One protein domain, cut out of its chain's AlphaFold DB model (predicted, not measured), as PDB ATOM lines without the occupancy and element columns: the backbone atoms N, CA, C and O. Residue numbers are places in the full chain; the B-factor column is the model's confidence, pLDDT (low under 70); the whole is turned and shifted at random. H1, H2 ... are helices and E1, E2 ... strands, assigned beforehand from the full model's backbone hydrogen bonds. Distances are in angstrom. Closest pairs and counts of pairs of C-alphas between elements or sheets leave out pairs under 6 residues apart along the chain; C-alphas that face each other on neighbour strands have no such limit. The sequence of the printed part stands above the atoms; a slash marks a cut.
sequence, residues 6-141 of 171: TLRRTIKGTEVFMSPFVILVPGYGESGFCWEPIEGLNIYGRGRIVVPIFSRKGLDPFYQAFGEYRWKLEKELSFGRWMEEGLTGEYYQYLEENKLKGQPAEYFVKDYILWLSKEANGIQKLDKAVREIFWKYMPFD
ATOM      1  N   THR A   6      12.694 -47.544 -43.968       82.00
ATOM      2  CA  THR A   6      11.380 -47.112 -43.463       82.00
ATOM      3  C   THR A   6      10.190 -47.840 -44.103       82.00
ATOM      4  O   THR A   6       9.096 -47.890 -43.536       82.00
ATOM      5  N   LEU A   7      10.381 -48.418 -45.290       84.00
ATOM      6  CA  LEU A   7       9.330 -49.097 -46.051       84.00
ATOM      7  C   LEU A   7       9.316 -50.603 -45.827       84.00
ATOM      8  O   LEU A   7       8.465 -51.295 -46.384       84.00
ATOM      9  N   ARG A   8      10.269 -51.127 -45.062       84.62
ATOM     10  CA  ARG A   8      10.410 -52.555 -44.813       84.62
ATOM     11  C   ARG A   8      10.288 -52.810 -43.324       84.62
ATOM     12  O   ARG A   8      10.838 -52.079 -42.508       84.62
ATOM     13  N   ARG A   9       9.529 -53.837 -42.960       82.31
ATOM     14  CA  ARG A   9       9.356 -54.253 -41.567       82.31
ATOM     15  C   ARG A   9       9.712 -55.722 -41.443       82.31
ATOM     16  O   ARG A   9       9.227 -56.540 -42.224       82.31
ATOM     17  N   THR A  10      10.516 -56.053 -40.443       81.06
ATOM     18  CA  THR A  10      10.831 -57.442 -40.110       81.06
ATOM     19  C   THR A  10       9.820 -57.935 -39.091       81.06
ATOM     20  O   THR A  10       9.845 -57.521 -37.934       81.06
ATOM     21  N   ILE A  11       8.920 -58.821 -39.508       78.94
ATOM     22  CA  ILE A  11       7.900 -59.399 -38.631       78.94
ATOM     23  C   ILE A  11       8.096 -60.909 -38.595       78.94
ATOM     24  O   ILE A  11       8.063 -61.572 -39.630       78.94
ATOM     25  N   LYS A  12       8.326 -61.460 -37.395       78.75
ATOM     26  CA  LYS A  12       8.590 -62.898 -37.178       78.75
ATOM     27  C   LYS A  12       9.698 -63.456 -38.093       78.75
ATOM     28  O   LYS A  12       9.585 -64.560 -38.612       78.75
ATOM     29  N   GLY A  13      10.747 -62.665 -38.328       78.62
ATOM     30  CA  GLY A  13      11.877 -63.043 -39.185       78.62
ATOM     31  C   GLY A  13      11.626 -62.928 -40.693       78.62
ATOM     32  O   GLY A  13      12.542 -63.181 -41.464       78.62
ATOM     33  N   THR A  14      10.429 -62.515 -41.126       81.88
ATOM     34  CA  THR A  14      10.132 -62.234 -42.539       81.88
ATOM     35  C   THR A  14      10.156 -60.729 -42.789       81.88
ATOM     36  O   THR A  14       9.487 -59.970 -42.087       81.88
ATOM     37  N   GLU A  15      10.916 -60.291 -43.791       82.94
ATOM     38  CA  GLU A  15      10.937 -58.897 -44.236       82.94
ATOM     39  C   GLU A  15       9.754 -58.648 -45.180       82.94
ATOM     40  O   GLU A  15       9.625 -59.282 -46.227       82.94
ATOM     41  N   VAL A  16       8.868 -57.729 -44.804       85.69
ATOM     42  CA  VAL A  16       7.682 -57.381 -45.589       85.69
ATOM     43  C   VAL A  16       7.764 -55.919 -46.012       85.69
ATOM     44  O   VAL A  16       8.016 -55.032 -45.194       85.69
ATOM     45  N   PHE A  17       7.517 -55.660 -47.297       86.25
ATOM     46  CA  PHE A  17       7.432 -54.306 -47.836       86.25
ATOM     47  C   PHE A  17       6.064 -53.681 -47.522       86.25
ATOM     48  O   PHE A  17       5.021 -54.145 -47.990       86.25
ATOM     49  N   MET A  18       6.070 -52.611 -46.730       86.44
ATOM     50  CA  MET A  18       4.892 -51.902 -46.235       86.44
ATOM     51  C   MET A  18       5.036 -50.395 -46.458       86.44
ATOM     52  O   MET A  18       5.266 -49.622 -45.528       86.44
ATOM     53  N   SER A  19       4.872 -49.961 -47.707       87.94
ATOM     54  CA  SER A  19       4.797 -48.530 -48.014       87.94
ATOM     55  C   SER A  19       3.525 -47.905 -47.427       87.94
ATOM     56  O   SER A  19       2.457 -48.519 -47.535       87.94
ATOM     57  N   PRO A  20       3.597 -46.681 -46.866       91.75
ATOM     58  CA  PRO A  20       2.404 -45.956 -46.466       91.75
ATOM     59  C   PRO A  20       1.570 -45.558 -47.690       91.75
ATOM     60  O   PRO A  20       2.094 -45.395 -48.798       91.75
ATOM     61  N   PHE A  21       0.269 -45.375 -47.483       93.88
ATOM     62  CA  PHE A  21      -0.605 -44.730 -48.452       93.88
ATOM     63  C   PHE A  21      -0.347 -43.224 -48.460       93.88
ATOM     64  O   PHE A  21      -0.287 -42.595 -47.403       93.88
ATOM     65  N   VAL A  22      -0.215 -42.647 -49.655       94.69
ATOM     66  CA  VAL A  22      -0.050 -41.202 -49.841       94.69
ATOM     67  C   VAL A  22      -1.405 -40.604 -50.191       94.69
ATOM     68  O   VAL A  22      -1.934 -40.839 -51.275       94.69
ATOM     69  N   ILE A  23      -1.974 -39.851 -49.259       95.62
ATOM     70  CA  ILE A  23      -3.228 -39.130 -49.446       95.62
ATOM     71  C   ILE A  23      -2.886 -37.759 -50.015       95.62
ATOM     72  O   ILE A  23      -2.253 -36.933 -49.353       95.62
ATOM     73  N   LEU A  24      -3.312 -37.532 -51.253       95.44
ATOM     74  CA  LEU A  24      -3.140 -36.259 -51.932       95.44
ATOM     75  C   LEU A  24      -4.316 -35.345 -51.613       95.44
ATOM     76  O   LEU A  24      -5.455 -35.632 -51.983       95.44
ATOM     77  N   VAL A  25      -4.039 -34.242 -50.922       94.75
ATOM     78  CA  VAL A  25      -5.065 -33.250 -50.590       94.75
ATOM     79  C   VAL A  25      -5.209 -32.279 -51.758       94.75
ATOM     80  O   VAL A  25      -4.217 -31.640 -52.134       94.75
ATOM     81  N   PRO A  26      -6.413 -32.147 -52.346       94.62
ATOM     82  CA  PRO A  26      -6.636 -31.183 -53.408       94.62
ATOM     83  C   PRO A  26      -6.449 -29.766 -52.869       94.62
ATOM     84  O   PRO A  26      -7.030 -29.390 -51.854       94.62
ATOM     85  N   GLY A  27      -5.636 -28.980 -53.571       89.88
ATOM     86  CA  GLY A  27      -5.370 -27.588 -53.230       89.88
ATOM     87  C   GLY A  27      -3.891 -27.286 -53.024       89.88
ATOM     88  O   GLY A  27      -3.005 -28.065 -53.384       89.88
ATOM     89  N   TYR A  28      -3.656 -26.098 -52.477       91.81
ATOM     90  CA  TYR A  28      -2.330 -25.568 -52.209       91.81
ATOM     91  C   TYR A  28      -2.009 -25.684 -50.722       91.81
ATOM     92  O   TYR A  28      -2.789 -25.230 -49.887       91.81
ATOM     93  N   GLY A  29      -0.857 -26.263 -50.394       91.19
ATOM     94  CA  GLY A  29      -0.409 -26.422 -49.017       91.19
ATOM     95  C   GLY A  29       1.104 -26.322 -48.883       91.19
ATOM     96  O   GLY A  29       1.867 -26.565 -49.819       91.19
ATOM     97  N   GLU A  30       1.557 -25.948 -47.693       91.62
ATOM     98  CA  GLU A  30       2.982 -25.772 -47.402       91.62
ATOM     99  C   GLU A  30       3.587 -26.868 -46.528       91.62
ATOM    100  O   GLU A  30       4.807 -26.903 -46.372       91.62
ATOM    101  N   SER A  31       2.755 -27.735 -45.963       92.25
ATOM    102  CA  SER A  31       3.164 -28.804 -45.062       92.25
ATOM    103  C   SER A  31       2.441 -30.094 -45.408       92.25
ATOM    104  O   SER A  31       1.288 -30.095 -45.842       92.25
ATOM    105  N   GLY A  32       3.154 -31.196 -45.230       94.12
ATOM    106  CA  GLY A  32       2.585 -32.531 -45.177       94.12
ATOM    107  C   GLY A  32       2.816 -33.095 -43.784       94.12
ATOM    108  O   GLY A  32       3.684 -32.618 -43.054       94.12
ATOM    109  N   PHE A  33       2.029 -34.092 -43.408       95.25
ATOM    110  CA  PHE A  33       2.104 -34.683 -42.077       95.25
ATOM    111  C   PHE A  33       1.774 -36.172 -42.115       95.25
ATOM    112  O   PHE A  33       1.146 -36.681 -43.052       95.25
ATOM    113  N   CYS A  34       2.195 -36.887 -41.077       95.75
ATOM    114  CA  CYS A  34       1.803 -38.279 -40.901       95.75
ATOM    115  C   CYS A  34       0.448 -38.348 -40.194       95.75
ATOM    116  O   CYS A  34       0.367 -38.020 -39.004       95.75
ATOM    117  N   TRP A  35      -0.582 -38.825 -40.899       93.94
ATOM    118  CA  TRP A  35      -1.913 -39.052 -40.330       93.94
ATOM    119  C   TRP A  35      -1.889 -40.214 -39.340       93.94
ATOM    120  O   TRP A  35      -2.306 -40.063 -38.198       93.94
ATOM    121  N   GLU A  36      -1.333 -41.351 -39.755       91.75
ATOM    122  CA  GLU A  36      -1.280 -42.549 -38.922       91.75
ATOM    123  C   GLU A  36      -0.074 -43.422 -39.312       91.75
ATOM    124  O   GLU A  36       0.092 -43.729 -40.495       91.75
ATOM    125  N   PRO A  37       0.792 -43.828 -38.365       90.31
ATOM    126  CA  PRO A  37       1.968 -44.645 -38.677       90.31
ATOM    127  C   PRO A  37       1.635 -46.131 -38.908       90.31
ATOM    128  O   PRO A  37       2.271 -46.804 -39.725       90.31
ATOM    129  N   ILE A  38       0.641 -46.658 -38.195       87.88
ATOM    130  CA  ILE A  38       0.200 -48.055 -38.237       87.88
ATOM    131  C   ILE A  38      -1.318 -48.057 -38.083       87.88
ATOM    132  O   ILE A  38      -1.841 -47.335 -37.246       87.88
ATOM    133  N   GLU A  39      -2.016 -48.858 -38.885       83.75
ATOM    134  CA  GLU A  39      -3.475 -48.954 -38.834       83.75
ATOM    135  C   GLU A  39      -3.954 -49.604 -37.523       83.75
ATOM    136  O   GLU A  39      -3.875 -50.826 -37.345       83.75
ATOM    137  N   GLY A  40      -4.464 -48.779 -36.605       78.12
ATOM    138  CA  GLY A  40      -4.950 -49.223 -35.299       78.12
ATOM    139  C   GLY A  40      -3.901 -50.014 -34.506       78.12
ATOM    140  O   GLY A  40      -2.771 -49.575 -34.325       78.12
ATOM    141  N   LEU A  41      -4.278 -51.204 -34.025       71.25
ATOM    142  CA  LEU A  41      -3.382 -52.122 -33.298       71.25
ATOM    143  C   LEU A  41      -2.714 -53.162 -34.215       71.25
ATOM    144  O   LEU A  41      -1.986 -54.041 -33.747       71.25
ATOM    145  N   ASN A  42      -2.987 -53.117 -35.521       77.88
ATOM    146  CA  ASN A  42      -2.476 -54.102 -36.455       77.88
ATOM    147  C   ASN A  42      -1.064 -53.718 -36.905       77.88
ATOM    148  O   ASN A  42      -0.901 -52.941 -37.840       77.88
ATOM    149  N   ILE A  43      -0.036 -54.329 -36.313       72.81
ATOM    150  CA  ILE A  43       1.375 -54.119 -36.699       72.81
ATOM    151  C   ILE A  43       1.666 -54.410 -38.187       72.81
ATOM    152  O   ILE A  43       2.642 -53.900 -38.741       72.81
ATOM    153  N   TYR A  44       0.810 -55.205 -38.844       76.25
ATOM    154  CA  TYR A  44       0.885 -55.501 -40.279       76.25
ATOM    155  C   TYR A  44       0.197 -54.439 -41.154       76.25
ATOM    156  O   TYR A  44       0.258 -54.509 -42.380       76.25
ATOM    157  N   GLY A  45      -0.477 -53.471 -40.536       81.81
ATOM    158  CA  GLY A  45      -1.166 -52.374 -41.195       81.81
ATOM    159  C   GLY A  45      -0.201 -51.360 -41.805       81.81
ATOM    160  O   GLY A  45       0.867 -51.060 -41.256       81.81
ATOM    161  N   ARG A  46      -0.596 -50.802 -42.953       87.06
ATOM    162  CA  ARG A  46       0.152 -49.738 -43.635       87.06
ATOM    163  C   ARG A  46      -0.177 -48.385 -43.012       87.06
ATOM    164  O   ARG A  46      -1.325 -48.126 -42.666       87.06
ATOM    165  N   GLY A  47       0.825 -47.514 -42.915       91.00
ATOM    166  CA  GLY A  47       0.614 -46.131 -42.493       91.00
ATOM    167  C   GLY A  47      -0.042 -45.268 -43.571       91.00
ATOM    168  O   GLY A  47      -0.213 -45.684 -44.720       91.00
ATOM    169  N   ARG A  48      -0.387 -44.036 -43.202       93.88
ATOM    170  CA  ARG A  48      -1.017 -43.023 -44.050       93.88
ATOM    171  C   ARG A  48      -0.296 -41.696 -43.859       93.88
ATOM    172  O   ARG A  48      -0.220 -41.174 -42.744       93.88
ATOM    173  N   ILE A  49       0.199 -41.137 -44.954       95.75
ATOM    174  CA  ILE A  49       0.772 -39.792 -44.988       95.75
ATOM    175  C   ILE A  49      -0.097 -38.888 -45.847       95.75
ATOM    176  O   ILE A  49      -0.701 -39.338 -46.818       95.75
ATOM    177  N   VAL A  50      -0.163 -37.615 -45.480       96.50
ATOM    178  CA  VAL A  50      -1.016 -36.624 -46.131       96.50
ATOM    179  C   VAL A  50      -0.129 -35.524 -46.687       96.50
ATOM    180  O   VAL A  50       0.676 -34.944 -45.958       96.50
ATOM    181  N   VAL A  51      -0.261 -35.252 -47.985       96.31
ATOM    182  CA  VAL A  51       0.569 -34.277 -48.702       96.31
ATOM    183  C   VAL A  51      -0.316 -33.447 -49.640       96.31
ATOM    184  O   VAL A  51      -1.177 -34.011 -50.320       96.31
ATOM    185  N   PRO A  52      -0.153 -32.113 -49.698       95.56
ATOM    186  CA  PRO A  52      -0.875 -31.280 -50.657       95.56
ATOM    187  C   PRO A  52      -0.400 -31.542 -52.092       95.56
ATOM    188  O   PRO A  52       0.786 -31.775 -52.322       95.56
ATOM    189  N   ILE A  53      -1.311 -31.458 -53.069       93.69
ATOM    190  CA  ILE A  53      -0.960 -31.625 -54.492       93.69
ATOM    191  C   ILE A  53      -0.034 -30.502 -54.969       93.69
ATOM    192  O   ILE A  53       0.926 -30.755 -55.695       93.69
ATOM    193  N   PHE A  54      -0.314 -29.262 -54.563       92.56
ATOM    194  CA  PHE A  54       0.487 -28.105 -54.944       92.56
ATOM    195  C   PHE A  54       1.187 -27.507 -53.728       92.56
ATOM    196  O   PHE A  54       0.567 -27.286 -52.690       92.56
ATOM    197  N   SER A  55       2.475 -27.190 -53.877       92.94
ATOM    198  CA  SER A  55       3.244 -26.499 -52.846       92.94
ATOM    199  C   SER A  55       4.277 -25.548 -53.430       92.94
ATOM    200  O   SER A  55       4.925 -25.855 -54.431       92.94
ATOM    201  N   ARG A  56       4.505 -24.415 -52.750       92.25
ATOM    202  CA  ARG A  56       5.620 -23.505 -53.060       92.25
ATOM    203  C   ARG A  56       6.980 -24.143 -52.815       92.25
ATOM    204  O   ARG A  56       7.958 -23.760 -53.447       92.25
ATOM    205  N   LYS A  57       7.040 -25.058 -51.846       89.38
ATOM    206  CA  LYS A  57       8.279 -25.630 -51.311       89.38
ATOM    207  C   LYS A  57       8.694 -26.907 -52.052       89.38
ATOM    208  O   LYS A  57       9.545 -27.655 -51.585       89.38
ATOM    209  N   GLY A  58       8.091 -27.176 -53.213       89.69
ATOM    210  CA  GLY A  58       8.380 -28.364 -54.009       89.69
ATOM    211  C   GLY A  58       8.077 -29.646 -53.232       89.69
ATOM    212  O   GLY A  58       6.931 -29.889 -52.868       89.69
ATOM    213  N   LEU A  59       9.110 -30.455 -52.988       91.06
ATOM    214  CA  LEU A  59       9.004 -31.760 -52.325       91.06
ATOM    215  C   LEU A  59       9.124 -31.698 -50.794       91.06
ATOM    216  O   LEU A  59       8.922 -32.716 -50.136       91.06
ATOM    217  N   ASP A  60       9.408 -30.534 -50.208       92.25
ATOM    218  CA  ASP A  60       9.573 -30.406 -48.755       92.25
ATOM    219  C   ASP A  60       8.357 -30.906 -47.947       92.25
ATOM    220  O   ASP A  60       8.577 -31.616 -46.966       92.25
ATOM    221  N   PRO A  61       7.085 -30.654 -48.339       94.38
ATOM    222  CA  PRO A  61       5.927 -31.205 -47.628       94.38
ATOM    223  C   PRO A  61       5.903 -32.735 -47.617       94.38
ATOM    224  O   PRO A  61       5.467 -33.348 -46.645       94.38
ATOM    225  N   PHE A  62       6.392 -33.363 -48.690       93.69
ATOM    226  CA  PHE A  62       6.503 -34.814 -48.772       93.69
ATOM    227  C   PHE A  62       7.587 -35.330 -47.819       93.69
ATOM    228  O   PHE A  62       7.337 -36.265 -47.060       93.69
ATOM    229  N   TYR A  63       8.762 -34.692 -47.796       94.19
ATOM    230  CA  TYR A  63       9.832 -35.035 -46.851       94.19
ATOM    231  C   TYR A  63       9.414 -34.813 -45.399       94.19
ATOM    232  O   TYR A  63       9.734 -35.639 -44.548       94.19
ATOM    233  N   GLN A  64       8.654 -33.753 -45.123       95.25
ATOM    234  CA  GLN A  64       8.086 -33.491 -43.807       95.25
ATOM    235  C   GLN A  64       7.149 -34.627 -43.376       95.25
ATOM    236  O   GLN A  64       7.351 -35.222 -42.318       95.25
ATOM    237  N   ALA A  65       6.168 -34.974 -44.216       95.44
ATOM    238  CA  ALA A  65       5.207 -36.032 -43.919       95.44
ATOM    239  C   ALA A  65       5.895 -37.384 -43.687       95.44
ATOM    240  O   ALA A  65       5.527 -38.134 -42.783       95.44
ATOM    241  N   PHE A  66       6.911 -37.683 -44.497       93.88
ATOM    242  CA  PHE A  66       7.652 -38.933 -44.410       93.88
ATOM    243  C   PHE A  66       8.603 -38.972 -43.202       93.88
ATOM    244  O   PHE A  66       8.712 -40.007 -42.550       93.88
ATOM    245  N   GLY A  67       9.226 -37.846 -42.843       94.75
ATOM    246  CA  GLY A  67      10.027 -37.722 -41.623       94.75
ATOM    247  C   GLY A  67       9.184 -37.891 -40.359       94.75
ATOM    248  O   GLY A  67       9.570 -38.622 -39.447       94.75
ATOM    249  N   GLU A  68       7.987 -37.295 -40.325       95.19
ATOM    250  CA  GLU A  68       7.037 -37.514 -39.229       95.19
ATOM    251  C   GLU A  68       6.586 -38.972 -39.156       95.19
ATOM    252  O   GLU A  68       6.501 -39.541 -38.067       95.19
ATOM    253  N   TYR A  69       6.307 -39.584 -40.311       94.69
ATOM    254  CA  TYR A  69       5.949 -40.995 -40.398       94.69
ATOM    255  C   TYR A  69       7.063 -41.880 -39.849       94.69
ATOM    256  O   TYR A  69       6.794 -42.742 -39.018       94.69
ATOM    257  N   ARG A  70       8.313 -41.621 -40.243       93.25
ATOM    258  CA  ARG A  70       9.490 -42.352 -39.772       93.25
ATOM    259  C   ARG A  70       9.638 -42.267 -38.255       93.25
ATOM    260  O   ARG A  70       9.774 -43.299 -37.602       93.25
ATOM    261  N   TRP A  71       9.549 -41.059 -37.698       93.50
ATOM    262  CA  TRP A  71       9.642 -40.842 -36.255       93.50
ATOM    263  C   TRP A  71       8.530 -41.562 -35.486       93.50
ATOM    264  O   TRP A  71       8.797 -42.295 -34.535       93.50
ATOM    265  N   LYS A  72       7.270 -41.379 -35.906       92.81
ATOM    266  CA  LYS A  72       6.118 -42.017 -35.256       92.81
ATOM    267  C   LYS A  72       6.202 -43.540 -35.360       92.81
ATOM    268  O   LYS A  72       5.965 -44.219 -34.371       92.81
ATOM    269  N   LEU A  73       6.591 -44.068 -36.520       90.69
ATOM    270  CA  LEU A  73       6.720 -45.504 -36.740       90.69
ATOM    271  C   LEU A  73       7.737 -46.146 -35.789       90.69
ATOM    272  O   LEU A  73       7.416 -47.144 -35.156       90.69
ATOM    273  N   GLU A  74       8.936 -45.578 -35.657       89.56
ATOM    274  CA  GLU A  74       9.956 -46.120 -34.743       89.56
ATOM    275  C   GLU A  74       9.513 -46.067 -33.276       89.56
ATOM    276  O   GLU A  74       9.756 -47.006 -32.514       89.56
ATOM    277  N   LYS A  75       8.792 -45.012 -32.878       89.56
ATOM    278  CA  LYS A  75       8.210 -44.926 -31.534       89.56
ATOM    279  C   LYS A  75       7.202 -46.040 -31.254       89.56
ATOM    280  O   LYS A  75       7.259 -46.625 -30.173       89.56
ATOM    281  N   GLU A  76       6.319 -46.335 -32.208       88.12
ATOM    282  CA  GLU A  76       5.353 -47.436 -32.081       88.12
ATOM    283  C   GLU A  76       6.063 -48.799 -32.030       88.12
ATOM    284  O   GLU A  76       5.740 -49.645 -31.198       88.12
ATOM    285  N   LEU A  77       7.082 -49.003 -32.872       85.06
ATOM    286  CA  LEU A  77       7.830 -50.264 -32.940       85.06
ATOM    287  C   LEU A  77       8.725 -50.516 -31.723       85.06
ATOM    288  O   LEU A  77       9.011 -51.667 -31.400       85.06
ATOM    289  N   SER A  78       9.147 -49.465 -31.024       84.44
ATOM    290  CA  SER A  78       9.991 -49.575 -29.830       84.44
ATOM    291  C   SER A  78       9.222 -49.996 -28.571       84.44
ATOM    292  O   SER A  78       9.834 -50.151 -27.511       84.44
ATOM    293  N   PHE A  79       7.894 -50.174 -28.651       82.06
ATOM    294  CA  PHE A  79       7.028 -50.608 -27.543       82.06
ATOM    295  C   PHE A  79       7.309 -49.861 -26.222       82.06
ATOM    296  O   PHE A  79       7.400 -50.462 -25.154       82.06
ATOM    297  N   GLY A  80       7.501 -48.539 -26.296       79.94
ATOM    298  CA  GLY A  80       7.758 -47.681 -25.131       79.94
ATOM    299  C   GLY A  80       9.233 -47.406 -24.809       79.94
ATOM    300  O   GLY A  80       9.501 -46.435 -24.109       79.94
ATOM    301  N   ARG A  81      10.194 -48.141 -25.385       84.81
ATOM    302  CA  ARG A  81      11.650 -47.934 -25.183       84.81
ATOM    303  C   ARG A  81      12.299 -46.986 -26.198       84.81
ATOM    304  O   ARG A  81      13.494 -47.035 -26.457       84.81
ATOM    305  N   TRP A  82      11.504 -46.090 -26.775       82.75
ATOM    306  CA  TRP A  82      11.926 -45.209 -27.869       82.75
ATOM    307  C   TRP A  82      13.001 -44.177 -27.483       82.75
ATOM    308  O   TRP A  82      13.564 -43.550 -28.376       82.75
ATOM    309  N   MET A  83      13.263 -43.979 -26.186       86.50
ATOM    310  CA  MET A  83      14.308 -43.081 -25.670       86.50
ATOM    311  C   MET A  83      15.639 -43.798 -25.400       86.50
ATOM    312  O   MET A  83      16.648 -43.128 -25.218       86.50
ATOM    313  N   GLU A  84      15.652 -45.132 -25.364       83.69
ATOM    314  CA  GLU A  84      16.812 -45.911 -24.906       83.69
ATOM    315  C   GLU A  84      17.603 -46.508 -26.071       83.69
ATOM    316  O   GLU A  84      18.831 -46.506 -26.057       83.69
ATOM    317  N   GLU A  85      16.909 -47.009 -27.095       84.25
ATOM    318  CA  GLU A  85      17.529 -47.763 -28.185       84.25
ATOM    319  C   GLU A  85      17.054 -47.293 -29.569       84.25
ATOM    320  O   GLU A  85      16.013 -46.652 -29.735       84.25
ATOM    321  N   GLY A  86      17.844 -47.635 -30.590       89.25
ATOM    322  CA  GLY A  86      17.513 -47.402 -31.992       89.25
ATOM    323  C   GLY A  86      17.693 -45.955 -32.452       89.25
ATOM    324  O   GLY A  86      18.382 -45.149 -31.827       89.25
ATOM    325  N   LEU A  87      17.068 -45.633 -33.589       92.31
ATOM    326  CA  LEU A  87      17.156 -44.314 -34.217       92.31
ATOM    327  C   LEU A  87      16.651 -43.208 -33.286       92.31
ATOM    328  O   LEU A  87      17.306 -42.180 -33.135       92.31
ATOM    329  N   THR A  88      15.484 -43.410 -32.673       93.12
ATOM    330  CA  THR A  88      14.866 -42.400 -31.808       93.12
ATOM    331  C   THR A  88      15.610 -42.251 -30.489       93.12
ATOM    332  O   THR A  88      15.703 -41.127 -30.007       93.12
ATOM    333  N   GLY A  89      16.177 -43.336 -29.945       93.19
ATOM    334  CA  GLY A  89      16.956 -43.305 -28.708       93.19
ATOM    335  C   GLY A  89      18.276 -42.553 -28.869       93.19
ATOM    336  O   GLY A  89      18.515 -41.577 -28.163       93.19
ATOM    337  N   GLU A  90      19.092 -42.916 -29.867       95.00
ATOM    338  CA  GLU A  90      20.357 -42.205 -30.130       95.00
ATOM    339  C   GLU A  90      20.125 -40.737 -30.506       95.00
ATOM    340  O   GLU A  90      20.872 -39.852 -30.086       95.00
ATOM    341  N   TYR A  91      19.061 -40.449 -31.263       95.69
ATOM    342  CA  TYR A  91      18.703 -39.070 -31.582       95.69
ATOM    343  C   TYR A  91      18.228 -38.300 -30.344       95.69
ATOM    344  O   TYR A  91      18.569 -37.132 -30.179       95.69
ATOM    345  N   TYR A  92      17.475 -38.939 -29.447       93.94
ATOM    346  CA  TYR A  92      17.046 -38.329 -28.191       93.94
ATOM    347  C   TYR A  92      18.241 -37.995 -27.287       93.94
ATOM    348  O   TYR A  92      18.330 -36.868 -26.800       93.94
ATOM    349  N   GLN A  93      19.210 -38.908 -27.163       94.25
ATOM    350  CA  GLN A  93      20.461 -38.647 -26.447       94.25
ATOM    351  C   GLN A  93      21.216 -37.448 -27.043       94.25
ATOM    352  O   GLN A  93      21.651 -36.565 -26.304       94.25
ATOM    353  N   TYR A  94      21.304 -37.352 -28.376       95.62
ATOM    354  CA  TYR A  94      21.886 -36.185 -29.047       95.62
ATOM    355  C   TYR A  94      21.190 -34.871 -28.647       95.62
ATOM    356  O   TYR A  94      21.860 -33.867 -28.386       95.62
ATOM    357  N   LEU A  95      19.854 -34.856 -28.571       95.38
ATOM    358  CA  LEU A  95      19.108 -33.664 -28.155       95.38
ATOM    359  C   LEU A  95      19.398 -33.284 -26.695       95.38
ATOM    360  O   LEU A  95      19.557 -32.094 -26.403       95.38
ATOM    361  N   GLU A  96      19.486 -34.269 -25.794       93.75
ATOM    362  CA  GLU A  96      19.809 -34.050 -24.379       93.75
ATOM    363  C   GLU A  96      21.228 -33.498 -24.192       93.75
ATOM    364  O   GLU A  96      21.410 -32.494 -23.495       93.75
ATOM    365  N   GLU A  97      22.222 -34.080 -24.870       95.12
ATOM    366  CA  GLU A  97      23.622 -33.631 -24.832       95.12
ATOM    367  C   GLU A  97      23.773 -32.178 -25.313       95.12
ATOM    368  O   GLU A  97      24.519 -31.390 -24.725       95.12
ATOM    369  N   ASN A  98      22.999 -31.789 -26.331       94.56
ATOM    370  CA  ASN A  98      22.984 -30.430 -26.875       94.56
ATOM    371  C   ASN A  98      22.025 -29.479 -26.139       94.56
ATOM    372  O   ASN A  98      21.904 -28.311 -26.517       94.56
ATOM    373  N   LYS A  99      21.358 -29.944 -25.071       93.81
ATOM    374  CA  LYS A  99      20.410 -29.168 -24.250       93.81
ATOM    375  C   LYS A  99      19.301 -28.505 -25.077       93.81
ATOM    376  O   LYS A  99      18.845 -27.402 -24.754       93.81
ATOM    377  N   LEU A 100      18.869 -29.166 -26.152       93.00
ATOM    378  CA  LEU A 100      17.835 -28.657 -27.046       93.00
ATOM    379  C   LEU A 100      16.461 -28.809 -26.387       93.00
ATOM    380  O   LEU A 100      16.035 -29.904 -26.030       93.00
ATOM    381  N   LYS A 101      15.760 -27.686 -26.205       89.19
ATOM    382  CA  LYS A 101      14.434 -27.646 -25.578       89.19
ATOM    383  C   LYS A 101      13.349 -27.612 -26.646       89.19
ATOM    384  O   LYS A 101      13.274 -26.656 -27.409       89.19
ATOM    385  N   GLY A 102      12.467 -28.604 -26.651       90.69
ATOM    386  CA  GLY A 102      11.319 -28.652 -27.551       90.69
ATOM    387  C   GLY A 102      10.837 -30.077 -27.770       90.69
ATOM    388  O   GLY A 102      11.253 -30.995 -27.067       90.69
ATOM    389  N   GLN A 103       9.953 -30.265 -28.749       92.31
ATOM    390  CA  GLN A 103       9.494 -31.600 -29.116       92.31
ATOM    391  C   GLN A 103      10.559 -32.302 -29.976       92.31
ATOM    392  O   GLN A 103      10.881 -31.794 -31.051       92.31
ATOM    393  N   PRO A 104      11.072 -33.484 -29.576       93.31
ATOM    394  CA  PRO A 104      12.092 -34.206 -30.344       93.31
ATOM    395  C   PRO A 104      11.715 -34.460 -31.808       93.31
ATOM    396  O   PRO A 104      12.559 -34.363 -32.695       93.31
ATOM    397  N   ALA A 105      10.427 -34.713 -32.063       93.75
ATOM    398  CA  ALA A 105       9.898 -34.941 -33.403       93.75
ATOM    399  C   ALA A 105      10.139 -33.748 -34.344       93.75
ATOM    400  O   ALA A 105      10.460 -33.946 -35.510       93.75
ATOM    401  N   GLU A 106      10.019 -32.510 -33.855       94.69
ATOM    402  CA  GLU A 106      10.195 -31.318 -34.691       94.69
ATOM    403  C   GLU A 106      11.649 -31.133 -35.131       94.69
ATOM    404  O   GLU A 106      11.903 -30.762 -36.279       94.69
ATOM    405  N   TYR A 107      12.602 -31.400 -34.232       96.44
ATOM    406  CA  TYR A 107      14.027 -31.389 -34.563       96.44
ATOM    407  C   TYR A 107      14.346 -32.483 -35.575       96.44
ATOM    408  O   TYR A 107      14.905 -32.195 -36.635       96.44
ATOM    409  N   PHE A 108      13.876 -33.704 -35.302       96.69
ATOM    410  CA  PHE A 108      14.100 -34.843 -36.179       96.69
ATOM    411  C   PHE A 108      13.590 -34.579 -37.594       96.69
ATOM    412  O   PHE A 108      14.307 -34.812 -38.559       96.69
ATOM    413  N   VAL A 109      12.370 -34.053 -37.738       96.31
ATOM    414  CA  VAL A 109      11.770 -33.769 -39.050       96.31
ATOM    415  C   VAL A 109      12.554 -32.699 -39.809       96.31
ATOM    416  O   VAL A 109      12.768 -32.842 -41.013       96.31
ATOM    417  N   LYS A 110      13.027 -31.646 -39.132       95.94
ATOM    418  CA  LYS A 110      13.866 -30.614 -39.766       95.94
ATOM    419  C   LYS A 110      15.176 -31.203 -40.285       95.94
ATOM    420  O   LYS A 110      15.530 -30.965 -41.441       95.94
ATOM    421  N   ASP A 111      15.850 -32.003 -39.468       97.06
ATOM    422  CA  ASP A 111      17.084 -32.674 -39.872       97.06
ATOM    423  C   ASP A 111      16.829 -33.695 -40.983       97.06
ATOM    424  O   ASP A 111      17.608 -33.800 -41.926       97.06
ATOM    425  N   TYR A 112      15.702 -34.403 -40.938       95.69
ATOM    426  CA  TYR A 112      15.301 -35.358 -41.967       95.69
ATOM    427  C   TYR A 112      15.090 -34.679 -43.330       95.69
ATOM    428  O   TYR A 112      15.545 -35.175 -44.362       95.69
ATOM    429  N   ILE A 113      14.473 -33.494 -43.355       95.06
ATOM    430  CA  ILE A 113      14.340 -32.703 -44.587       95.06
ATOM    431  C   ILE A 113      15.723 -32.308 -45.119       95.06
ATOM    432  O   ILE A 113      15.972 -32.414 -46.324       95.06
ATOM    433  N   LEU A 114      16.653 -31.885 -44.254       95.94
ATOM    434  CA  LEU A 114      18.028 -31.566 -44.658       95.94
ATOM    435  C   LEU A 114      18.788 -32.806 -45.151       95.94
ATOM    436  O   LEU A 114      19.527 -32.713 -46.134       95.94
ATOM    437  N   TRP A 115      18.565 -33.966 -44.535       94.94
ATOM    438  CA  TRP A 115      19.146 -35.243 -44.944       94.94
ATOM    439  C   TRP A 115      18.795 -35.580 -46.392       94.94
ATOM    440  O   TRP A 115      19.672 -35.806 -47.226       94.94
ATOM    441  N   LEU A 116      17.503 -35.533 -46.716       92.94
ATOM    442  CA  LEU A 116      17.015 -35.900 -48.041       92.94
ATOM    443  C   LEU A 116      17.266 -34.821 -49.095       92.94
ATOM    444  O   LEU A 116      17.594 -35.137 -50.237       92.94
ATOM    445  N   SER A 117      17.118 -33.543 -48.742       92.50
ATOM    446  CA  SER A 117      17.228 -32.452 -49.717       92.50
ATOM    447  C   SER A 117      18.667 -31.977 -49.947       92.50
ATOM    448  O   SER A 117      18.993 -31.529 -51.051       92.50
ATOM    449  N   LYS A 118      19.541 -32.042 -48.930       93.88
ATOM    450  CA  LYS A 118      20.907 -31.489 -48.969       93.88
ATOM    451  C   LYS A 118      21.972 -32.572 -48.893       93.88
ATOM    452  O   LYS A 118      22.788 -32.665 -49.810       93.88
ATOM    453  N   GLU A 119      21.945 -33.408 -47.860       93.31
ATOM    454  CA  GLU A 119      23.014 -34.388 -47.611       93.31
ATOM    455  C   GLU A 119      23.050 -35.479 -48.687       93.31
ATOM    456  O   GLU A 119      24.129 -35.820 -49.163       93.31
ATOM    457  N   ALA A 120      21.891 -35.926 -49.182       90.94
ATOM    458  CA  ALA A 120      21.803 -36.835 -50.332       90.94
ATOM    459  C   ALA A 120      22.446 -36.272 -51.620       90.94
ATOM    460  O   ALA A 120      22.824 -37.025 -52.517       90.94
ATOM    461  N   ASN A 121      22.595 -34.946 -51.708       90.88
ATOM    462  CA  ASN A 121      23.255 -34.245 -52.812       90.88
ATOM    463  C   ASN A 121      24.708 -33.843 -52.490       90.88
ATOM    464  O   ASN A 121      25.351 -33.182 -53.303       90.88
ATOM    465  N   GLY A 122      25.235 -34.228 -51.321       89.62
ATOM    466  CA  GLY A 122      26.595 -33.917 -50.870       89.62
ATOM    467  C   GLY A 122      26.760 -32.544 -50.218       89.62
ATOM    468  O   GLY A 122      27.881 -32.155 -49.887       89.62
ATOM    469  N   ILE A 123      25.666 -31.806 -50.008       93.06
ATOM    470  CA  ILE A 123      25.689 -30.513 -49.324       93.06
ATOM    471  C   ILE A 123      25.593 -30.767 -47.820       93.06
ATOM    472  O   ILE A 123      24.527 -31.093 -47.301       93.06
ATOM    473  N   GLN A 124      26.708 -30.571 -47.121       92.38
ATOM    474  CA  GLN A 124      26.802 -30.794 -45.681       92.38
ATOM    475  C   GLN A 124      26.127 -29.656 -44.908       92.38
ATOM    476  O   GLN A 124      26.628 -28.530 -44.869       92.38
ATOM    477  N   LYS A 125      24.969 -29.940 -44.314       94.62
ATOM    478  CA  LYS A 125      24.197 -28.992 -43.491       94.62
ATOM    479  C   LYS A 125      23.856 -29.537 -42.112       94.62
ATOM    480  O   LYS A 125      23.597 -28.735 -41.224       94.62
ATOM    481  N   LEU A 126      23.859 -30.857 -41.945       95.19
ATOM    482  CA  LEU A 126      23.591 -31.485 -40.660       95.19
ATOM    483  C   LEU A 126      24.786 -31.388 -39.719       95.19
ATOM    484  O   LEU A 126      25.945 -31.335 -40.150       95.19
ATOM    485  N   ASP A 127      24.488 -31.446 -38.425       95.12
ATOM    486  CA  ASP A 127      25.506 -31.683 -37.416       95.12
ATOM    487  C   ASP A 127      26.188 -33.045 -37.638       95.12
ATOM    488  O   ASP A 127      25.614 -33.977 -38.215       95.12
ATOM    489  N   LYS A 128      27.443 -33.162 -37.199       94.31
ATOM    490  CA  LYS A 128      28.210 -34.402 -37.322       94.31
ATOM    491  C   LYS A 128      27.514 -35.570 -36.620       94.31
ATOM    492  O   LYS A 128      27.417 -36.634 -37.230       94.31
ATOM    493  N   ALA A 129      27.014 -35.377 -35.400       95.19
ATOM    494  CA  ALA A 129      26.372 -36.443 -34.635       95.19
ATOM    495  C   ALA A 129      25.097 -36.937 -35.336       95.19
ATOM    496  O   ALA A 129      24.940 -38.134 -35.572       95.19
ATOM    497  N   VAL A 130      24.241 -36.013 -35.785       96.50
ATOM    498  CA  VAL A 130      23.004 -36.348 -36.513       96.50
ATOM    499  C   VAL A 130      23.303 -37.095 -37.810       96.50
ATOM    500  O   VAL A 130      22.662 -38.103 -38.108       96.50
ATOM    501  N   ARG A 131      24.314 -36.651 -38.568       95.94
ATOM    502  CA  ARG A 131      24.750 -37.332 -39.794       95.94
ATOM    503  C   ARG A 131      25.167 -38.774 -39.524       95.94
ATOM    504  O   ARG A 131      24.823 -39.653 -40.306       95.94
ATOM    505  N   GLU A 132      25.912 -39.022 -38.451       94.88
ATOM    506  CA  GLU A 132      26.351 -40.373 -38.095       94.88
ATOM    507  C   GLU A 132      25.175 -41.277 -37.704       94.88
ATOM    508  O   GLU A 132      25.108 -42.415 -38.178       94.88
ATOM    509  N   ILE A 133      24.219 -40.754 -36.927       95.62
ATOM    510  CA  ILE A 133      22.977 -41.457 -36.569       95.62
ATOM    511  C   ILE A 133      22.194 -41.809 -37.841       95.62
ATOM    512  O   ILE A 133      21.824 -42.965 -38.062       95.62
ATOM    513  N   PHE A 134      21.974 -40.834 -38.724       95.19
ATOM    514  CA  PHE A 134      21.196 -41.039 -39.945       95.19
ATOM    515  C   PHE A 134      21.899 -41.987 -40.915       95.19
ATOM    516  O   PHE A 134      21.254 -42.864 -41.478       95.19
ATOM    517  N   TRP A 135      23.224 -41.905 -41.043       93.50
ATOM    518  CA  TRP A 135      23.998 -42.837 -41.862       93.50
ATOM    519  C   TRP A 135      23.861 -44.293 -41.388       93.50
ATOM    520  O   TRP A 135      23.831 -45.211 -42.209       93.50
ATOM    521  N   LYS A 136      23.767 -44.505 -40.068       92.25
ATOM    522  CA  LYS A 136      23.623 -45.827 -39.444       92.25
ATOM    523  C   LYS A 136      22.217 -46.410 -39.616       92.25
ATOM    524  O   LYS A 136      22.094 -47.580 -39.969       92.25
ATOM    525  N   TYR A 137      21.175 -45.619 -39.357       91.88
ATOM    526  CA  TYR A 137      19.785 -46.101 -39.280       91.88
ATOM    527  C   TYR A 137      18.942 -45.853 -40.536       91.88
ATOM    528  O   TYR A 137      17.926 -46.518 -40.747       91.88
ATOM    529  N   MET A 138      19.346 -44.895 -41.364       91.62
ATOM    530  CA  MET A 138      18.698 -44.525 -42.626       91.62
ATOM    531  C   MET A 138      19.758 -44.461 -43.737       91.62
ATOM    532  O   MET A 138      19.972 -43.406 -44.345       91.62
ATOM    533  N   PRO A 139      20.490 -45.571 -43.967       90.50
ATOM    534  CA  PRO A 139      21.574 -45.591 -44.932       90.50
ATOM    535  C   PRO A 139      21.038 -45.329 -46.339       90.50
ATOM    536  O   PRO A 139      20.070 -45.950 -46.776       90.50
ATOM    537  N   PHE A 140      21.732 -44.465 -47.078       91.00
ATOM    538  CA  PHE A 140      21.505 -44.336 -48.513       91.00
ATOM    539  C   PHE A 140      21.890 -45.618 -49.267       91.00
ATOM    540  O   PHE A 140      22.722 -46.403 -48.805       91.00
ATOM    541  N   ASP A 141      21.327 -45.782 -50.464       89.75
ATOM    542  CA  ASP A 141      21.744 -46.822 -51.406       89.75
ATOM    543  C   ASP A 141      23.244 -46.696 -51.732       89.75
ATOM    544  O   ASP A 141      23.792 -45.591 -51.799       89.75
TER     545      ASP A 141
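AT A GLANCE: This is residues 6 to 141 of the 171 residues of an uncharacterized protein of Fervidobacterium islandicum (UniProt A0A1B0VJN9). A small three-stranded sheet, E3, E5 and E4, is covered on one face by the long helix H1, and on the side of H1 away from the sheet H3 crosses it, with H2 and H4 side by side beyond. A two-stranded hairpin, E1 and E2, is set off from these parts. The 136 printed residues hold, in chain order, five named strands, E1 to E5, and then four named helices, H1 to H4; the class is mixed, helices and strands. The larger sheet has the order E3, E5, E4 and is mixed; the smaller is antiparallel. The whole is compact and rounded, with a radius of gyration of the C-alphas of 15.1 A and spans of 41 by 40 by 31 A.

HOW THE PARTS SIT: In the larger sheet, the inner strand E5, residues 48 to 54, is parallel to the edge strand E3, residues 21 to 28, at 29 degrees, with N 23 and O 49 2.8 A apart, within hydrogen-bond range. E5 and the other edge strand, E4, residues 33 to 36, form an antiparallel hairpin at 149 degrees, with N 48 and O 36 within hydrogen-bond range at 2.8 A. H1, residues 60 to 77, is on one face of this sheet, giving two layers, a sheet and a helix on it, at a height over the sheet of 7.5 A. The closest C-alphas of E4 and H1 are those of Phe 33 and Ala 65, 3.9 A apart. H1 touches H3, residues 104 to 117, closest at the C-alphas of Gly 67 and Val 109, 5.0 A, at a steep tilt of 50 degrees, opposite ways. With residues 71 to 75 alone, H1 touches H2, residues 86 to 97, closest at the C-alphas of Glu 74 and Thr 88, 6.8 A, about perpendicular at 77 degrees. H2 touches H4, residues 128 to 137, closest at the C-alphas of Leu 87 and Tyr 137, 6.0 A, at a shallow tilt of 13 degrees, opposite ways. The helix packing is mostly crossed. H1 and H4 are apart. In H1, H2, H3 and H4 every O i to N i+4 pair is within hydrogen-bond range. E1, residues 8 to 11, and E2, residues 14 to 17, form an antiparallel hairpin at 148 degrees, with N 11 and O 14 2.9 A apart; both are apart from H1.

IN THESE COORDINATES: E1 begins at C-alpha 8, (10.410, -52.555, -44.813). E3 is 19.6 A long and E5 18.5 A. H1 is 25.4 A long, from C-alpha 60 at (9.573, -30.406, -48.755). H3 is 20.1 A, H2 16.7 A and H4 14.5 A, ending at C-alpha 137, (19.785, -46.101, -39.280). E2 is 9.9 A, E1 9.6 A and E4 9.1 A.

THE WHOLE: The C-alphas farthest apart are those of Lys 12 and Arg 56, 42.6 A. The printed part has no cut. The link from E4 to E5, 11 residues, is long. The mean pLDDT of the printed part is 90.8, and no printed residue is under 70.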